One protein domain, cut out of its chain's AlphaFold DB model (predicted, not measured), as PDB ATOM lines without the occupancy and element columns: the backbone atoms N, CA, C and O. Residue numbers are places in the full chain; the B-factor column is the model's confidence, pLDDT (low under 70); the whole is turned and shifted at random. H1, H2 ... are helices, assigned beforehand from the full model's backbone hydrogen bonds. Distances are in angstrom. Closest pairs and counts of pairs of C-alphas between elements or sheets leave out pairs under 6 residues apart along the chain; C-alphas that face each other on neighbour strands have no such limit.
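AT A GLANCE: This is residues 179 to 296 of the 296 residues of the protein "DUF5681 domain-containing protein" of Paracoccus contaminans (UniProt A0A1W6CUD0). One long helix, H1, runs through the middle; H2 folds back beside its later part as a helical hairpin, and the short H3 goes on the same general way along H1. H4 and the long, kinked H5 cross H1 steeply on two different sides, and residues 286 to 296 stick out at the end. The printed part has 118 residues with five named helices, in the order H1, H2, H3, H4, H5, and no named strand; the class is all helix. It is only just loose, close to compact, with a radius of gyration of the C-alphas of 16.5 A, and elongated, spanning 54 by 31 by 25 A.

HOW THE PARTS SIT: Start with H1, residues 182 to 211, the hub, which touches the four other helices. Past a tight link, H2, residues 215 to 229, touches residues 198 to 209 of H1 alone; this hairpin has a shallow tilt of 18 degrees, opposite ways, and its closest C-alphas, Leu 209 and Lys 218, are 5.7 A apart. H3, residues 232 to 238, meets H2 only through their link and touches H1 at a shallow tilt of 17 degrees, opposite ways, with the C-alphas of Phe 195 and Tyr 235 closest at 6.6 A. Look next at H4, residues 241 to 257: it touches residues 189 to 200 of H1 alone at a steep tilt of 52 degrees, the same way, and the closest C-alphas, Ala 196 and Ala 247, are 4.3 A apart. In H5, residues 263 to 294, residues 274 to 281 alone touch H1, at a steep tilt of 61 degrees, opposite ways, with the C-alphas of Val 187 and Thr 277 closest at 6.9 A. H4 and H5 are apart, but only just, their closest C-alphas being 8.3 A apart. Every O i to N i+4 pair is within hydrogen-bond range in H1, H2 and H3, against 11 of 13 in H4 and 23 of 28 in H5.

IN THESE COORDINATES: Find C-alpha 182 at (54.942, -34.834, -7.060); from there H1 runs 43.5 A to C-alpha 211 at (24.666, -58.054, -28.008). H2 measures 20.7 A and H4 24.6 A. H5 has a kink of 44 degrees near residue 273 and runs 45.3 A to C-alpha 294 at (52.691, -16.127, -26.060).

THE WHOLE: The C-alphas farthest apart, Arg 213 and Ser 295, are 54.1 A apart. The printed part has no cut, and its four links between helices are tight. Residues 256 to 262 and 286 to 296 stand free. The model's confidence is low, under 70, at residues 255 to 296, and the mean pLDDT of H5 is 50.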
ATOM      1  N   PRO A 179      54.367 -34.804 -15.654       91.94
ATOM      2  CA  PRO A 179      54.525 -34.125 -14.368       91.94
ATOM      3  C   PRO A 179      55.986 -33.787 -14.057       91.94
ATOM      4  O   PRO A 179      56.861 -34.646 -14.161       91.94
ATOM      5  N   MET A 180      56.232 -32.556 -13.605       88.69
ATOM      6  CA  MET A 180      57.539 -32.111 -13.100       88.69
ATOM      7  C   MET A 180      57.644 -32.217 -11.585       88.69
ATOM      8  O   MET A 180      58.747 -32.370 -11.061       88.69
ATOM      9  N   THR A 181      56.515 -32.150 -10.878       90.62
ATOM     10  CA  THR A 181      56.470 -32.240  -9.415       90.62
ATOM     11  C   THR A 181      55.606 -33.402  -8.945       90.62
ATOM     12  O   THR A 181      54.836 -33.990  -9.710       90.62
ATOM     13  N   ARG A 182      55.744 -33.762  -7.665       87.19
ATOM     14  CA  ARG A 182      54.942 -34.834  -7.060       87.19
ATOM     15  C   ARG A 182      53.462 -34.463  -7.028       87.19
ATOM     16  O   ARG A 182      52.629 -35.292  -7.360       87.19
ATOM     17  N   GLU A 183      53.160 -33.207  -6.726       84.88
ATOM     18  CA  GLU A 183      51.798 -32.676  -6.702       84.88
ATOM     19  C   GLU A 183      51.163 -32.727  -8.096       84.88
ATOM     20  O   GLU A 183      50.004 -33.104  -8.245       84.88
ATOM     21  N   GLU A 184      51.929 -32.395  -9.142       85.88
ATOM     22  CA  GLU A 184      51.458 -32.568 -10.514       85.88
ATOM     23  C   GLU A 184      51.231 -34.044 -10.833       85.88
ATOM     24  O   GLU A 184      50.206 -34.387 -11.422       85.88
ATOM     25  N   LYS A 185      52.150 -34.928 -10.428       89.19
ATOM     26  CA  LYS A 185      52.015 -36.367 -10.660       89.19
ATOM     27  C   LYS A 185      50.708 -36.912 -10.091       89.19
ATOM     28  O   LYS A 185      50.042 -37.650 -10.808       89.19
ATOM     29  N   ASP A 186      50.298 -36.499  -8.895       86.19
ATOM     30  CA  ASP A 186      49.026 -36.933  -8.303       86.19
ATOM     31  C   ASP A 186      47.825 -36.559  -9.190       86.19
ATOM     32  O   ASP A 186      46.898 -37.350  -9.379       86.19
ATOM     33  N   VAL A 187      47.858 -35.373  -9.806       85.94
ATOM     34  CA  VAL A 187      46.826 -34.924 -10.750       85.94
ATOM     35  C   VAL A 187      46.849 -35.757 -12.038       85.94
ATOM     36  O   VAL A 187      45.789 -36.143 -12.539       85.94
ATOM     37  N   TYR A 188      48.034 -36.059 -12.573       90.56
ATOM     38  CA  TYR A 188      48.189 -36.911 -13.759       90.56
ATOM     39  C   TYR A 188      47.770 -38.365 -13.496       90.56
ATOM     40  O   TYR A 188      47.108 -38.968 -14.344       90.56
ATOM     41  N   ASP A 189      48.103 -38.924 -12.333       88.75
ATOM     42  CA  ASP A 189      47.700 -40.270 -11.918       88.75
ATOM     43  C   ASP A 189      46.171 -40.341 -11.750       88.75
ATOM     44  O   ASP A 189      45.535 -41.245 -12.293       88.75
ATOM     45  N   ALA A 190      45.545 -39.332 -11.132       86.44
ATOM     46  CA  ALA A 190      44.086 -39.246 -11.054       86.44
ATOM     47  C   ALA A 190      43.428 -39.167 -12.446       86.44
ATOM     48  O   ALA A 190      42.447 -39.863 -12.710       86.44
ATOM     49  N   ALA A 191      43.976 -38.373 -13.373       87.81
ATOM     50  CA  ALA A 191      43.465 -38.326 -14.746       87.81
ATOM     51  C   ALA A 191      43.666 -39.644 -15.505       87.81
ATOM     52  O   ALA A 191      42.826 -40.016 -16.325       87.81
ATOM     53  N   THR A 192      44.771 -40.341 -15.245       91.75
ATOM     54  CA  THR A 192      45.051 -41.668 -15.804       91.75
ATOM     55  C   THR A 192      43.984 -42.668 -15.360       91.75
ATOM     56  O   THR A 192      43.473 -43.429 -16.182       91.75
ATOM     57  N   ASP A 193      43.580 -42.612 -14.093       88.00
ATOM     58  CA  ASP A 193      42.545 -43.479 -13.527       88.00
ATOM     59  C   ASP A 193      41.148 -43.160 -14.071       88.00
ATOM     60  O   ASP A 193      40.408 -44.068 -14.457       88.00
ATOM     61  N   GLU A 194      40.808 -41.877 -14.199       87.44
ATOM     62  CA  GLU A 194      39.577 -41.453 -14.872       87.44
ATOM     63  C   GLU A 194      39.533 -41.905 -16.334       87.44
ATOM     64  O   GLU A 194      38.483 -42.312 -16.842       87.44
ATOM     65  N   PHE A 195      40.668 -41.816 -17.033       92.56
ATOM     66  CA  PHE A 195      40.755 -42.233 -18.423       92.56
ATOM     67  C   PHE A 195      40.607 -43.751 -18.549       92.56
ATOM     68  O   PHE A 195      39.884 -44.215 -19.430       92.56
ATOM     69  N   ALA A 196      41.196 -44.522 -17.631       91.12
ATOM     70  CA  ALA A 196      41.000 -45.965 -17.550       91.12
ATOM     71  C   ALA A 196      39.519 -46.331 -17.353       91.12
ATOM     72  O   ALA A 196      38.996 -47.190 -18.065       91.12
ATOM     73  N   GLU A 197      38.814 -45.649 -16.442       86.44
ATOM     74  CA  GLU A 197      37.373 -45.863 -16.243       86.44
ATOM     75  C   GLU A 197      36.586 -45.531 -17.520       86.44
ATOM     76  O   GLU A 197      35.718 -46.301 -17.933       86.44
ATOM     77  N   LEU A 198      36.901 -44.416 -18.190       87.38
ATOM     78  CA  LEU A 198      36.256 -44.040 -19.448       87.38
ATOM     79  C   LEU A 198      36.449 -45.113 -20.529       87.38
ATOM     80  O   LEU A 198      35.469 -45.511 -21.160       87.38
ATOM     81  N   LEU A 199      37.682 -45.589 -20.732       92.25
ATOM     82  CA  LEU A 199      37.998 -46.633 -21.711       92.25
ATOM     83  C   LEU A 199      37.243 -47.932 -21.407       92.25
ATOM     84  O   LEU A 199      36.657 -48.527 -22.314       92.25
ATOM     85  N   TRP A 200      37.182 -48.325 -20.133       89.56
ATOM     86  CA  TRP A 200      36.412 -49.486 -19.698       89.56
ATOM     87  C   TRP A 200      34.910 -49.319 -19.985       89.56
ATOM     88  O   TRP A 200      34.294 -50.206 -20.580       89.56
ATOM     89  N   ILE A 201      34.310 -48.168 -19.647       85.25
ATOM     90  CA  ILE A 201      32.887 -47.899 -19.931       85.25
ATOM     91  C   ILE A 201      32.621 -47.946 -21.439       85.25
ATOM     92  O   ILE A 201      31.602 -48.503 -21.861       85.25
ATOM     93  N   LEU A 202      33.509 -47.376 -22.258       87.88
ATOM     94  CA  LEU A 202      33.388 -47.399 -23.717       87.88
ATOM     95  C   LEU A 202      33.412 -48.836 -24.247       87.88
ATOM     96  O   LEU A 202      32.525 -49.207 -25.018       87.88
ATOM     97  N   ALA A 203      34.367 -49.656 -23.801       88.88
ATOM     98  CA  ALA A 203      34.459 -51.067 -24.175       88.88
ATOM     99  C   ALA A 203      33.200 -51.848 -23.756       88.88
ATOM    100  O   ALA A 203      32.528 -52.447 -24.596       88.88
ATOM    101  N   ALA A 204      32.784 -51.734 -22.492       85.25
ATOM    102  CA  ALA A 204      31.585 -52.396 -21.981       85.25
ATOM    103  C   ALA A 204      30.298 -51.949 -22.704       85.25
ATOM    104  O   ALA A 204      29.357 -52.730 -22.874       85.25
ATOM    105  N   THR A 205      30.225 -50.685 -23.130       84.56
ATOM    106  CA  THR A 205      29.088 -50.155 -23.898       84.56
ATOM    107  C   THR A 205      29.085 -50.698 -25.325       84.56
ATOM    108  O   THR A 205      28.019 -51.086 -25.810       84.56
ATOM    109  N   ARG A 206      30.254 -50.805 -25.975       90.38
ATOM    110  CA  ARG A 206      30.405 -51.447 -27.294       90.38
ATOM    111  C   ARG A 206      29.961 -52.909 -27.256       90.38
ATOM    112  O   ARG A 206      29.168 -53.316 -28.101       90.38
ATOM    113  N   ASP A 207      30.345 -53.659 -26.227       89.56
ATOM    114  CA  ASP A 207      29.917 -55.053 -26.055       89.56
ATOM    115  C   ASP A 207      28.402 -55.181 -25.856       89.56
ATOM    116  O   ASP A 207      27.740 -56.027 -26.469       89.56
ATOM    117  N   LYS A 208      27.813 -54.312 -25.023       86.88
ATOM    118  CA  LYS A 208      26.355 -54.259 -24.830       86.88
ATOM    119  C   LYS A 208      25.627 -53.920 -26.127       86.88
ATOM    120  O   LYS A 208      24.552 -54.473 -26.366       86.88
ATOM    121  N   LEU A 209      26.186 -53.025 -26.943       89.50
ATOM    122  CA  LEU A 209      25.641 -52.654 -28.246       89.50
ATOM    123  C   LEU A 209      25.689 -53.840 -29.218       89.50
ATOM    124  O   LEU A 209      24.677 -54.133 -29.854       89.50
ATOM    125  N   ALA A 210      26.809 -54.566 -29.265       92.06
ATOM    126  CA  ALA A 210      26.977 -55.751 -30.106       92.06
ATOM    127  C   ALA A 210      25.963 -56.862 -29.769       92.06
ATOM    128  O   ALA A 210      25.433 -57.518 -30.664       92.06
ATOM    129  N   ARG A 211      25.634 -57.042 -28.481       92.00
ATOM    130  CA  ARG A 211      24.666 -58.054 -28.008       92.00
ATOM    131  C   ARG A 211      23.204 -57.587 -28.039       92.00
ATOM    132  O   ARG A 211      22.297 -58.391 -27.807       92.00
ATOM    133  N   ALA A 212      22.937 -56.302 -28.270       91.56
ATOM    134  CA  ALA A 212      21.582 -55.762 -28.231       91.56
ATOM    135  C   ALA A 212      20.751 -56.253 -29.429       91.56
ATOM    136  O   ALA A 212      21.163 -56.138 -30.578       91.56
ATOM    137  N   ARG A 213      19.538 -56.755 -29.166       91.69
ATOM    138  CA  ARG A 213      18.599 -57.210 -30.212       91.69
ATOM    139  C   ARG A 213      17.571 -56.147 -30.615       91.69
ATOM    140  O   ARG A 213      17.152 -56.104 -31.762       91.69
ATOM    141  N   SER A 214      17.188 -55.267 -29.687       95.56
ATOM    142  CA  SER A 214      16.200 -54.204 -29.927       95.56
ATOM    143  C   SER A 214      16.824 -52.989 -30.618       95.56
ATOM    144  O   SER A 214      17.841 -52.477 -30.147       95.56
ATOM    145  N   ALA A 215      16.170 -52.484 -31.670       92.50
ATOM    146  CA  ALA A 215      16.573 -51.266 -32.377       92.50
ATOM    147  C   ALA A 215      16.643 -50.046 -31.441       92.50
ATOM    148  O   ALA A 215      17.652 -49.347 -31.419       92.50
ATOM    149  N   LYS A 216      15.635 -49.865 -30.575       92.38
ATOM    150  CA  LYS A 216      15.599 -48.776 -29.586       92.38
ATOM    151  C   LYS A 216      16.792 -48.836 -28.627       92.38
ATOM    152  O   LYS A 216      17.434 -47.828 -28.366       92.38
ATOM    153  N   ARG A 217      17.132 -50.036 -28.137       87.06
ATOM    154  CA  ARG A 217      18.290 -50.230 -27.247       87.06
ATOM    155  C   ARG A 217      19.619 -49.979 -27.965       87.06
ATOM    156  O   ARG A 217      20.521 -49.423 -27.348       87.06
ATOM    157  N   LYS A 218      19.744 -50.383 -29.235       92.88
ATOM    158  CA  LYS A 218      20.934 -50.088 -30.050       92.88
ATOM    159  C   LYS A 218      21.131 -48.582 -30.205       92.88
ATOM    160  O   LYS A 218      22.221 -48.106 -29.913       92.88
ATOM    161  N   GLN A 219      20.072 -47.854 -30.556       94.12
ATOM    162  CA  GLN A 219      20.111 -46.400 -30.700       94.12
ATOM    163  C   GLN A 219      20.560 -45.711 -29.402       94.12
ATOM    164  O   GLN A 219      21.522 -44.950 -29.411       94.12
ATOM    165  N   THR A 220      19.957 -46.050 -28.256       88.56
ATOM    166  CA  THR A 220      20.361 -45.465 -26.964       88.56
ATOM    167  C   THR A 220      21.830 -45.745 -26.624       88.56
ATOM    168  O   THR A 220      22.530 -44.878 -26.109       88.56
ATOM    169  N   LEU A 221      22.323 -46.959 -26.891       81.50
ATOM    170  CA  LEU A 221      23.722 -47.306 -26.626       81.50
ATOM    171  C   LEU A 221      24.689 -46.601 -27.589       81.50
ATOM    172  O   LEU A 221      25.789 -46.251 -27.167       81.50
ATOM    173  N   GLN A 222      24.286 -46.366 -28.841       92.94
ATOM    174  CA  GLN A 222      25.049 -45.563 -29.803       92.94
ATOM    175  C   GLN A 222      25.172 -44.109 -29.339       92.94
ATOM    176  O   GLN A 222      26.286 -43.604 -29.256       92.94
ATOM    177  N   GLU A 223      24.071 -43.478 -28.923       89.62
ATOM    178  CA  GLU A 223      24.077 -42.106 -28.391       89.62
ATOM    179  C   GLU A 223      24.990 -41.968 -27.157       89.62
ATOM    180  O   GLU A 223      25.749 -41.005 -27.020       89.62
ATOM    181  N   ILE A 224      24.966 -42.958 -26.255       82.56
ATOM    182  CA  ILE A 224      25.864 -42.995 -25.091       82.56
ATOM    183  C   ILE A 224      27.326 -43.122 -25.535       82.56
ATOM    184  O   ILE A 224      28.189 -42.430 -24.988       82.56
ATOM    185  N   LEU A 225      27.611 -43.997 -26.504       86.50
ATOM    186  CA  LEU A 225      28.963 -44.221 -27.007       86.50
ATOM    187  C   LEU A 225      29.531 -42.960 -27.662       86.50
ATOM    188  O   LEU A 225      30.673 -42.602 -27.379       86.50
ATOM    189  N   GLU A 226      28.735 -42.263 -28.471       89.56
ATOM    190  CA  GLU A 226      29.117 -40.987 -29.079       89.56
ATOM    191  C   GLU A 226      29.419 -39.934 -28.011       89.56
ATOM    192  O   GLU A 226      30.504 -39.348 -27.998       89.56
ATOM    193  N   ARG A 227      28.507 -39.743 -27.048       85.00
ATOM    194  CA  ARG A 227      28.675 -38.754 -25.974       85.00
ATOM    195  C   ARG A 227      29.915 -39.019 -25.116       85.00
ATOM    196  O   ARG A 227      30.598 -38.078 -24.711       85.00
ATOM    197  N   LEU A 228      30.185 -40.278 -24.776       80.69
ATOM    198  CA  LEU A 228      31.363 -40.639 -23.986       80.69
ATOM    199  C   LEU A 228      32.646 -40.567 -24.819       80.69
ATOM    200  O   LEU A 228      33.656 -40.073 -24.317       80.69
ATOM    201  N   GLY A 229      32.595 -40.985 -26.085       83.12
ATOM    202  CA  GLY A 229      33.728 -40.967 -27.011       83.12
ATOM    203  C   GLY A 229      34.268 -39.560 -27.268       83.12
ATOM    204  O   GLY A 229      35.476 -39.378 -27.365       83.12
ATOM    205  N   GLN A 230      33.408 -38.535 -27.246       87.56
ATOM    206  CA  GLN A 230      33.829 -37.128 -27.354       87.56
ATOM    207  C   GLN A 230      34.810 -36.678 -26.257       87.56
ATOM    208  O   GLN A 230      35.499 -35.675 -26.426       87.56
ATOM    209  N   ARG A 231      34.891 -37.390 -25.124       84.38
ATOM    210  CA  ARG A 231      35.809 -37.054 -24.024       84.38
ATOM    211  C   ARG A 231      37.217 -37.611 -24.222       84.38
ATOM    212  O   ARG A 231      38.155 -37.059 -23.657       84.38
ATOM    213  N   GLU A 232      37.370 -38.694 -24.983       86.81
ATOM    214  CA  GLU A 232      38.647 -39.396 -25.165       86.81
ATOM    215  C   GLU A 232      39.765 -38.492 -25.732       86.81
ATOM    216  O   GLU A 232      40.858 -38.498 -25.156       86.81
ATOM    217  N   PRO A 233      39.528 -37.652 -26.764       89.75
ATOM    218  CA  PRO A 233      40.565 -36.774 -27.307       89.75
ATOM    219  C   PRO A 233      41.160 -35.812 -26.272       89.75
ATOM    220  O   PRO A 233      42.360 -35.550 -26.305       89.75
ATOM    221  N   SER A 234      40.355 -35.322 -25.320       86.38
ATOM    222  CA  SER A 234      40.838 -34.414 -24.274       86.38
ATOM    223  C   SER A 234      41.853 -35.085 -23.349       86.38
ATOM    224  O   SER A 234      42.861 -34.472 -23.014       86.38
ATOM    225  N   TYR A 235      41.629 -36.348 -22.967       87.06
ATOM    226  CA  TYR A 235      42.593 -37.088 -22.146       87.06
ATOM    227  C   TYR A 235      43.865 -37.408 -22.938       87.06
ATOM    228  O   TYR A 235      44.961 -37.222 -22.419       87.06
ATOM    229  N   ARG A 236      43.742 -37.799 -24.215       89.38
ATOM    230  CA  ARG A 236      44.902 -38.091 -25.081       89.38
ATOM    231  C   ARG A 236      45.769 -36.870 -25.395       89.38
ATOM    232  O   ARG A 236      46.957 -37.025 -25.653       89.38
ATOM    233  N   ALA A 237      45.191 -35.671 -25.390       86.06
ATOM    234  CA  ALA A 237      45.937 -34.430 -25.588       86.06
ATOM    235  C   ALA A 237      46.753 -34.020 -24.348       86.06
ATOM    236  O   ALA A 237      47.771 -33.342 -24.475       86.06
ATOM    237  N   ILE A 238      46.295 -34.409 -23.154       85.00
ATOM    238  CA  ILE A 238      46.889 -33.996 -21.879       85.00
ATOM    239  C   ILE A 238      47.868 -35.049 -21.357       85.00
ATOM    240  O   ILE A 238      48.968 -34.699 -20.935       85.00
ATOM    241  N   LEU A 239      47.472 -36.324 -21.365       90.38
ATOM    242  CA  LEU A 239      48.252 -37.405 -20.775       90.38
ATOM    243  C   LEU A 239      49.440 -37.799 -21.670       90.38
ATOM    244  O   LEU A 239      49.246 -38.032 -22.867       90.38
ATOM    245  N   PRO A 240      50.646 -37.962 -21.101       93.06
ATOM    246  CA  PRO A 240      51.781 -38.589 -21.771       93.06
ATOM    247  C   PRO A 240      51.468 -39.987 -22.341       93.06
ATOM    248  O   PRO A 240      50.600 -40.683 -21.806       93.06
ATOM    249  N   PRO A 241      52.180 -40.445 -23.393       92.69
ATOM    250  CA  PRO A 241      51.935 -41.751 -24.018       92.69
ATOM    251  C   PRO A 241      52.009 -42.948 -23.058       92.69
ATOM    252  O   PRO A 241      51.188 -43.860 -23.148       92.69
ATOM    253  N   ASP A 242      52.951 -42.941 -22.115       92.19
ATOM    254  CA  ASP A 242      53.110 -43.978 -21.091       92.19
ATOM    255  C   ASP A 242      51.903 -44.032 -20.144       92.19
ATOM    256  O   ASP A 242      51.383 -45.108 -19.849       92.19
ATOM    257  N   MET A 243      51.381 -42.872 -19.741       93.25
ATOM    258  CA  MET A 243      50.182 -42.777 -18.907       93.25
ATOM    259  C   MET A 243      48.915 -43.181 -19.669       93.25
ATOM    260  O   MET A 243      48.052 -43.857 -19.112       93.25
ATOM    261  N   GLN A 244      48.815 -42.869 -20.965       93.75
ATOM    262  CA  GLN A 244      47.732 -43.389 -21.811       93.75
ATOM    263  C   GLN A 244      47.767 -44.921 -21.902       93.75
ATOM    264  O   GLN A 244      46.723 -45.568 -21.806       93.75
ATOM    265  N   ALA A 245      48.957 -45.509 -22.058       93.69
ATOM    266  CA  ALA A 245      49.128 -46.959 -22.074       93.69
ATOM    267  C   ALA A 245      48.771 -47.587 -20.715       93.69
ATOM    268  O   ALA A 245      48.076 -48.602 -20.666       93.69
ATOM    269  N   LYS A 246      49.168 -46.947 -19.607       92.94
ATOM    270  CA  LYS A 246      48.805 -47.360 -18.242       92.94
ATOM    271  C   LYS A 246      47.289 -47.334 -18.028       92.94
ATOM    272  O   LYS A 246      46.742 -48.285 -17.470       92.94
ATOM    273  N   ALA A 247      46.604 -46.302 -18.522       92.94
ATOM    274  CA  ALA A 247      45.146 -46.214 -18.479       92.94
ATOM    275  C   ALA A 247      44.475 -47.347 -19.270       92.94
ATOM    276  O   ALA A 247      43.555 -47.987 -18.764       92.94
ATOM    277  N   ALA A 248      44.957 -47.637 -20.484       93.38
ATOM    278  CA  ALA A 248      44.437 -48.730 -21.307       93.38
ATOM    279  C   ALA A 248      44.618 -50.099 -20.628       93.38
ATOM    280  O   ALA A 248      43.651 -50.847 -20.490       93.38
ATOM    281  N   ALA A 249      45.813 -50.386 -20.103       92.12
ATOM    282  CA  ALA A 249      46.083 -51.627 -19.379       92.12
ATOM    283  C   ALA A 249      45.220 -51.767 -18.110       92.12
ATOM    284  O   ALA A 249      44.767 -52.860 -17.769       92.12
ATOM    285  N   ARG A 250      44.964 -50.662 -17.397       90.25
ATOM    286  CA  ARG A 250      44.078 -50.660 -16.224       90.25
ATOM    287  C   ARG A 250      42.611 -50.872 -16.613       90.25
ATOM    288  O   ARG A 250      41.907 -51.595 -15.915       90.25
ATOM    289  N   ALA A 251      42.167 -50.310 -17.737       89.19
ATOM    290  CA  ALA A 251      40.820 -50.518 -18.267       89.19
ATOM    291  C   ALA A 251      40.535 -51.994 -18.589       89.19
ATOM    292  O   ALA A 251      39.447 -52.488 -18.293       89.19
ATOM    293  N   GLU A 252      41.519 -52.708 -19.141       86.19
ATOM    294  CA  GLU A 252      41.424 -54.153 -19.382       86.19
ATOM    295  C   GLU A 252      41.285 -54.943 -18.073       86.19
ATOM    296  O   GLU A 252      40.468 -55.857 -17.987       86.19
ATOM    297  N   ARG A 253      42.013 -54.551 -17.018       81.12
ATOM    298  CA  ARG A 253      41.910 -55.187 -15.691       81.12
ATOM    299  C   ARG A 253      40.572 -54.932 -15.006       81.12
ATOM    300  O   ARG A 253      40.033 -55.846 -14.394       81.12
ATOM    301  N   PHE A 254      39.978 -53.748 -15.164       73.56
ATOM    302  CA  PHE A 254      38.635 -53.482 -14.627       73.56
ATOM    303  C   PHE A 254      37.575 -54.442 -15.179       73.56
ATOM    304  O   PHE A 254      36.611 -54.759 -14.484       73.56
ATOM    305  N   ALA A 255      37.746 -54.951 -16.404       61.97
ATOM    306  CA  ALA A 255      36.863 -55.984 -16.937       61.97
ATOM    307  C   ALA A 255      36.967 -57.318 -16.168       61.97
ATOM    308  O   ALA A 255      35.987 -58.059 -16.138       61.97
ATOM    309  N   ALA A 256      38.108 -57.600 -15.531       56.69
ATOM    310  CA  ALA A 256      38.327 -58.780 -14.694       56.69
ATOM    311  C   ALA A 256      37.839 -58.588 -13.242       56.69
ATOM    312  O   ALA A 256      37.286 -59.523 -12.668       56.69
ATOM    313  N   ASP A 257      37.976 -57.384 -12.672       53.34
ATOM    314  CA  ASP A 257      37.650 -57.110 -11.258       53.34
ATOM    315  C   ASP A 257      36.139 -56.921 -10.977       53.34
ATOM    316  O   ASP A 257      35.681 -57.107  -9.850       53.34
ATOM    317  N   ILE A 258      35.316 -56.588 -11.981       51.19
ATOM    318  CA  ILE A 258      33.867 -56.294 -11.816       51.19
ATOM    319  C   ILE A 258      32.999 -57.578 -11.796       51.19
ATOM    320  O   ILE A 258      31.808 -57.572 -12.106       51.19
ATOM    321  N   ALA A 259      33.574 -58.701 -11.364       49.22
ATOM    322  CA  ALA A 259      32.792 -59.834 -10.868       49.22
ATOM    323  C   ALA A 259      32.189 -59.561  -9.466       49.22
ATOM    324  O   ALA A 259      31.299 -60.300  -9.047       49.22
ATOM    325  N   ASP A 260      32.619 -58.494  -8.768       44.41
ATOM    326  CA  ASP A 260      32.171 -58.125  -7.415       44.41
ATOM    327  C   ASP A 260      31.283 -56.842  -7.395       44.41
ATOM    328  O   ASP A 260      31.711 -55.780  -7.864       44.41
ATOM    329  N   PRO A 261      30.032 -56.892  -6.881       43.09
ATOM    330  CA  PRO A 261      29.086 -55.768  -6.878       43.09
ATOM    331  C   PRO A 261      29.483 -54.526  -6.058       43.09
ATOM    332  O   PRO A 261      29.016 -53.431  -6.381       43.09
ATOM    333  N   GLN A 262      30.313 -54.650  -5.014       47.78
ATOM    334  CA  GLN A 262      30.627 -53.528  -4.105       47.78
ATOM    335  C   GLN A 262      31.540 -52.462  -4.745       47.78
ATOM    336  O   GLN A 262      31.424 -51.263  -4.473       47.78
ATOM    337  N   THR A 263      32.394 -52.869  -5.682       48.81
ATOM    338  CA  THR A 263      33.373 -52.014  -6.374       48.81
ATOM    339  C   THR A 263      32.702 -51.008  -7.323       48.81
ATOM    340  O   THR A 263      33.195 -49.900  -7.548       48.81
ATOM    341  N   ALA A 264      31.518 -51.350  -7.846       42.62
ATOM    342  CA  ALA A 264      30.750 -50.505  -8.762       42.62
ATOM    343  C   ALA A 264      30.085 -49.295  -8.075       42.62
ATOM    344  O   ALA A 264      29.787 -48.296  -8.738       42.62
ATOM    345  N   GLU A 265      29.842 -49.370  -6.765       44.69
ATOM    346  CA  GLU A 265      29.281 -48.284  -5.958       44.69
ATOM    347  C   GLU A 265      30.371 -47.300  -5.505       44.69
ATOM    348  O   GLU A 265      30.194 -46.086  -5.604       44.69
ATOM    349  N   GLN A 266      31.560 -47.807  -5.168       46.81
ATOM    350  CA  GLN A 266      32.744 -46.986  -4.890       46.81
ATOM    351  C   GLN A 266      33.217 -46.212  -6.135       46.81
ATOM    352  O   GLN A 266      33.509 -45.017  -6.051       46.81
ATOM    353  N   ALA A 267      33.165 -46.834  -7.320       44.84
ATOM    354  CA  ALA A 267      33.403 -46.149  -8.593       44.84
ATOM    355  C   ALA A 267      32.391 -45.014  -8.847       44.84
ATOM    356  O   ALA A 267      32.734 -43.981  -9.414       44.84
ATOM    357  N   ARG A 268      31.136 -45.145  -8.386       49.50
ATOM    358  CA  ARG A 268      30.131 -44.067  -8.484       49.50
ATOM    359  C   ARG A 268      30.425 -42.892  -7.549       49.50
ATOM    360  O   ARG A 268      30.146 -41.761  -7.942       49.50
ATOM    361  N   ALA A 269      30.994 -43.132  -6.369       45.47
ATOM    362  CA  ALA A 269      31.405 -42.078  -5.438       45.47
ATOM    363  C   ALA A 269      32.634 -41.297  -5.952       45.47
ATOM    364  O   ALA A 269      32.640 -40.063  -5.919       45.47
ATOM    365  N   ALA A 270      33.611 -41.985  -6.557       43.59
ATOM    366  CA  ALA A 270      34.769 -41.357  -7.210       43.59
ATOM    367  C   ALA A 270      34.367 -40.384  -8.347       43.59
ATOM    368  O   ALA A 270      34.995 -39.338  -8.538       43.59
ATOM    369  N   ARG A 271      33.243 -40.644  -9.039       48.41
ATOM    370  CA  ARG A 271      32.682 -39.763 -10.090       48.41
ATOM    371  C   ARG A 271      32.263 -38.375  -9.599       48.41
ATOM    372  O   ARG A 271      32.182 -37.457 -10.420       48.41
ATOM    373  N   GLN A 272      31.966 -38.197  -8.309       49.81
ATOM    374  CA  GLN A 272      31.651 -36.873  -7.759       49.81
ATOM    375  C   GLN A 272      32.917 -36.056  -7.463       49.81
ATOM    376  O   GLN A 272      32.925 -34.858  -7.743       49.81
ATOM    377  N   GLN A 273      33.997 -36.690  -7.000       45.00
ATOM    378  CA  GLN A 273      35.283 -36.027  -6.736       45.00
ATOM    379  C   GLN A 273      36.042 -35.675  -8.032       45.00
ATOM    380  O   GLN A 273      36.618 -34.596  -8.147       45.00
ATOM    381  N   SER A 274      35.920 -36.515  -9.064       52.34
ATOM    382  CA  SER A 274      36.509 -36.347 -10.406       52.34
ATOM    383  C   SER A 274      36.100 -35.048 -11.141       52.34
ATOM    384  O   SER A 274      36.830 -34.523 -11.986       52.34
ATOM    385  N   ARG A 275      34.963 -34.429 -10.781       54.94
ATOM    386  CA  ARG A 275      34.574 -33.111 -11.330       54.94
ATOM    387  C   ARG A 275      35.576 -32.005 -10.987       54.94
ATOM    388  O   ARG A 275      35.743 -31.096 -11.796       54.94
ATOM    389  N   HIS A 276      36.239 -32.092  -9.834       47.84
ATOM    390  CA  HIS A 276      37.214 -31.105  -9.377       47.84
ATOM    391  C   HIS A 276      38.566 -31.269 -10.092       47.84
ATOM    392  O   HIS A 276      39.103 -30.300 -10.630       47.84
ATOM    393  N   THR A 277      39.051 -32.507 -10.223       54.28
ATOM    394  CA  THR A 277      40.285 -32.850 -10.952       54.28
ATOM    395  C   THR A 277      40.191 -32.466 -12.427       54.28
ATOM    396  O   THR A 277      41.099 -31.846 -12.982       54.28
ATOM    397  N   ARG A 278      39.030 -32.712 -13.049       56.03
ATOM    398  CA  ARG A 278      38.730 -32.271 -14.417       56.03
ATOM    399  C   ARG A 278      38.775 -30.747 -14.572       56.03
ATOM    400  O   ARG A 278      39.194 -30.255 -15.617       56.03
ATOM    401  N   GLN A 279      38.354 -30.000 -13.551       58.16
ATOM    402  CA  GLN A 279      38.394 -28.536 -13.547       58.16
ATOM    403  C   GLN A 279      39.832 -28.009 -13.436       58.16
ATOM    404  O   GLN A 279      40.180 -27.063 -14.142       58.16
ATOM    405  N   LEU A 280      40.677 -28.658 -12.626       55.97
ATOM    406  CA  LEU A 280      42.098 -28.326 -12.475       55.97
ATOM    407  C   LEU A 280      42.910 -28.650 -13.736       55.97
ATOM    408  O   LEU A 280      43.674 -27.808 -14.204       55.97
ATOM    409  N   LEU A 281      42.682 -29.810 -14.354       57.28
ATOM    410  CA  LEU A 281      43.336 -30.201 -15.609       57.28
ATOM    411  C   LEU A 281      42.956 -29.291 -16.778       57.28
ATOM    412  O   LEU A 281      43.820 -28.909 -17.565       57.28
ATOM    413  N   LEU A 282      41.686 -28.882 -16.873       57.88
ATOM    414  CA  LEU A 282      41.250 -27.883 -17.853       57.88
ATOM    415  C   LEU A 282      41.916 -26.519 -17.622       57.88
ATOM    416  O   LEU A 282      42.199 -25.808 -18.583       57.88
ATOM    417  N   LEU A 283      42.187 -26.156 -16.368       54.69
ATOM    418  CA  LEU A 283      42.911 -24.934 -16.012       54.69
ATOM    419  C   LEU A 283      44.392 -25.011 -16.405       54.69
ATOM    420  O   LEU A 283      44.920 -24.056 -16.973       54.69
ATOM    421  N   HIS A 284      45.045 -26.151 -16.164       57.34
ATOM    422  CA  HIS A 284      46.430 -26.390 -16.580       57.34
ATOM    423  C   HIS A 284      46.574 -26.445 -18.107       57.34
ATOM    424  O   HIS A 284      47.481 -25.825 -18.657       57.34
ATOM    425  N   ALA A 285      45.651 -27.110 -18.809       56.12
ATOM    426  CA  ALA A 285      45.639 -27.159 -20.270       56.12
ATOM    427  C   ALA A 285      45.457 -25.761 -20.890       56.12
ATOM    428  O   ALA A 285      46.208 -25.392 -21.790       56.12
ATOM    429  N   LYS A 286      44.536 -24.944 -20.353       56.16
ATOM    430  CA  LYS A 286      44.352 -23.547 -20.785       56.16
ATOM    431  C   LYS A 286      45.595 -22.689 -20.551       56.16
ATOM    432  O   LYS A 286      45.972 -21.927 -21.434       56.16
ATOM    433  N   LYS A 287      46.258 -22.832 -19.398       53.91
ATOM    434  CA  LYS A 287      47.530 -22.138 -19.128       53.91
ATOM    435  C   LYS A 287      48.612 -22.527 -20.138       53.91
ATOM    436  O   LYS A 287      49.290 -21.654 -20.667       53.91
ATOM    437  N   ARG A 288      48.719 -23.817 -20.468       59.84
ATOM    438  CA  ARG A 288      49.692 -24.328 -21.443       59.84
ATOM    439  C   ARG A 288      49.422 -23.817 -22.863       59.84
ATOM    440  O   ARG A 288      50.358 -23.457 -23.570       59.84
ATOM    441  N   GLU A 289      48.158 -23.736 -23.280       49.56
ATOM    442  CA  GLU A 289      47.775 -23.122 -24.561       49.56
ATOM    443  C   GLU A 289      48.096 -21.619 -24.607       49.56
ATOM    444  O   GLU A 289      48.567 -21.120 -25.633       49.56
ATOM    445  N   GLU A 290      47.888 -20.893 -23.505       46.28
ATOM    446  CA  GLU A 290      48.255 -19.477 -23.403       46.28
ATOM    447  C   GLU A 290      49.768 -19.251 -23.469       46.28
ATOM    448  O   GLU A 290      50.211 -18.306 -24.121       46.28
ATOM    449  N   GLU A 291      50.569 -20.109 -22.840       46.53
ATOM    450  CA  GLU A 291      52.033 -20.048 -22.912       46.53
ATOM    451  C   GLU A 291      52.539 -20.319 -24.333       46.53
ATOM    452  O   GLU A 291      53.350 -19.552 -24.854       46.53
ATOM    453  N   ILE A 292      51.984 -21.330 -25.011       47.06
ATOM    454  CA  ILE A 292      52.304 -21.623 -26.416       47.06
ATOM    455  C   ILE A 292      51.932 -20.435 -27.315       47.06
ATOM    456  O   ILE A 292      52.712 -20.056 -28.189       47.06
ATOM    457  N   ARG A 293      50.773 -19.804 -27.090       41.78
ATOM    458  CA  ARG A 293      50.335 -18.624 -27.851       41.78
ATOM    459  C   ARG A 293      51.218 -17.398 -27.603       41.78
ATOM    460  O   ARG A 293      51.391 -16.616 -28.524       41.78
ATOM    461  N   LYS A 294      51.763 -17.224 -26.396       39.53
ATOM    462  CA  LYS A 294      52.691 -16.127 -26.060       39.53
ATOM    463  C   LYS A 294      54.111 -16.351 -26.595       39.53
ATOM    464  O   LYS A 294      54.861 -15.390 -26.705       39.53
ATOM    465  N   SER A 295      54.470 -17.598 -26.903       38.62
ATOM    466  CA  SER A 295      55.773 -17.981 -27.470       38.62
ATOM    467  C   SER A 295      55.848 -17.941 -29.008       38.62
ATOM    468  O   SER A 295      56.915 -18.194 -29.565       38.62
ATOM    469  N   ARG A 296      54.729 -17.653 -29.687       38.47
ATOM    470  CA  ARG A 296      54.625 -17.437 -31.140       38.47
ATOM    471  C   ARG A 296      54.475 -15.956 -31.451       38.47
ATOM    472  O   ARG A 296      54.984 -15.552 -32.515       38.47
TER     473      ARG A 296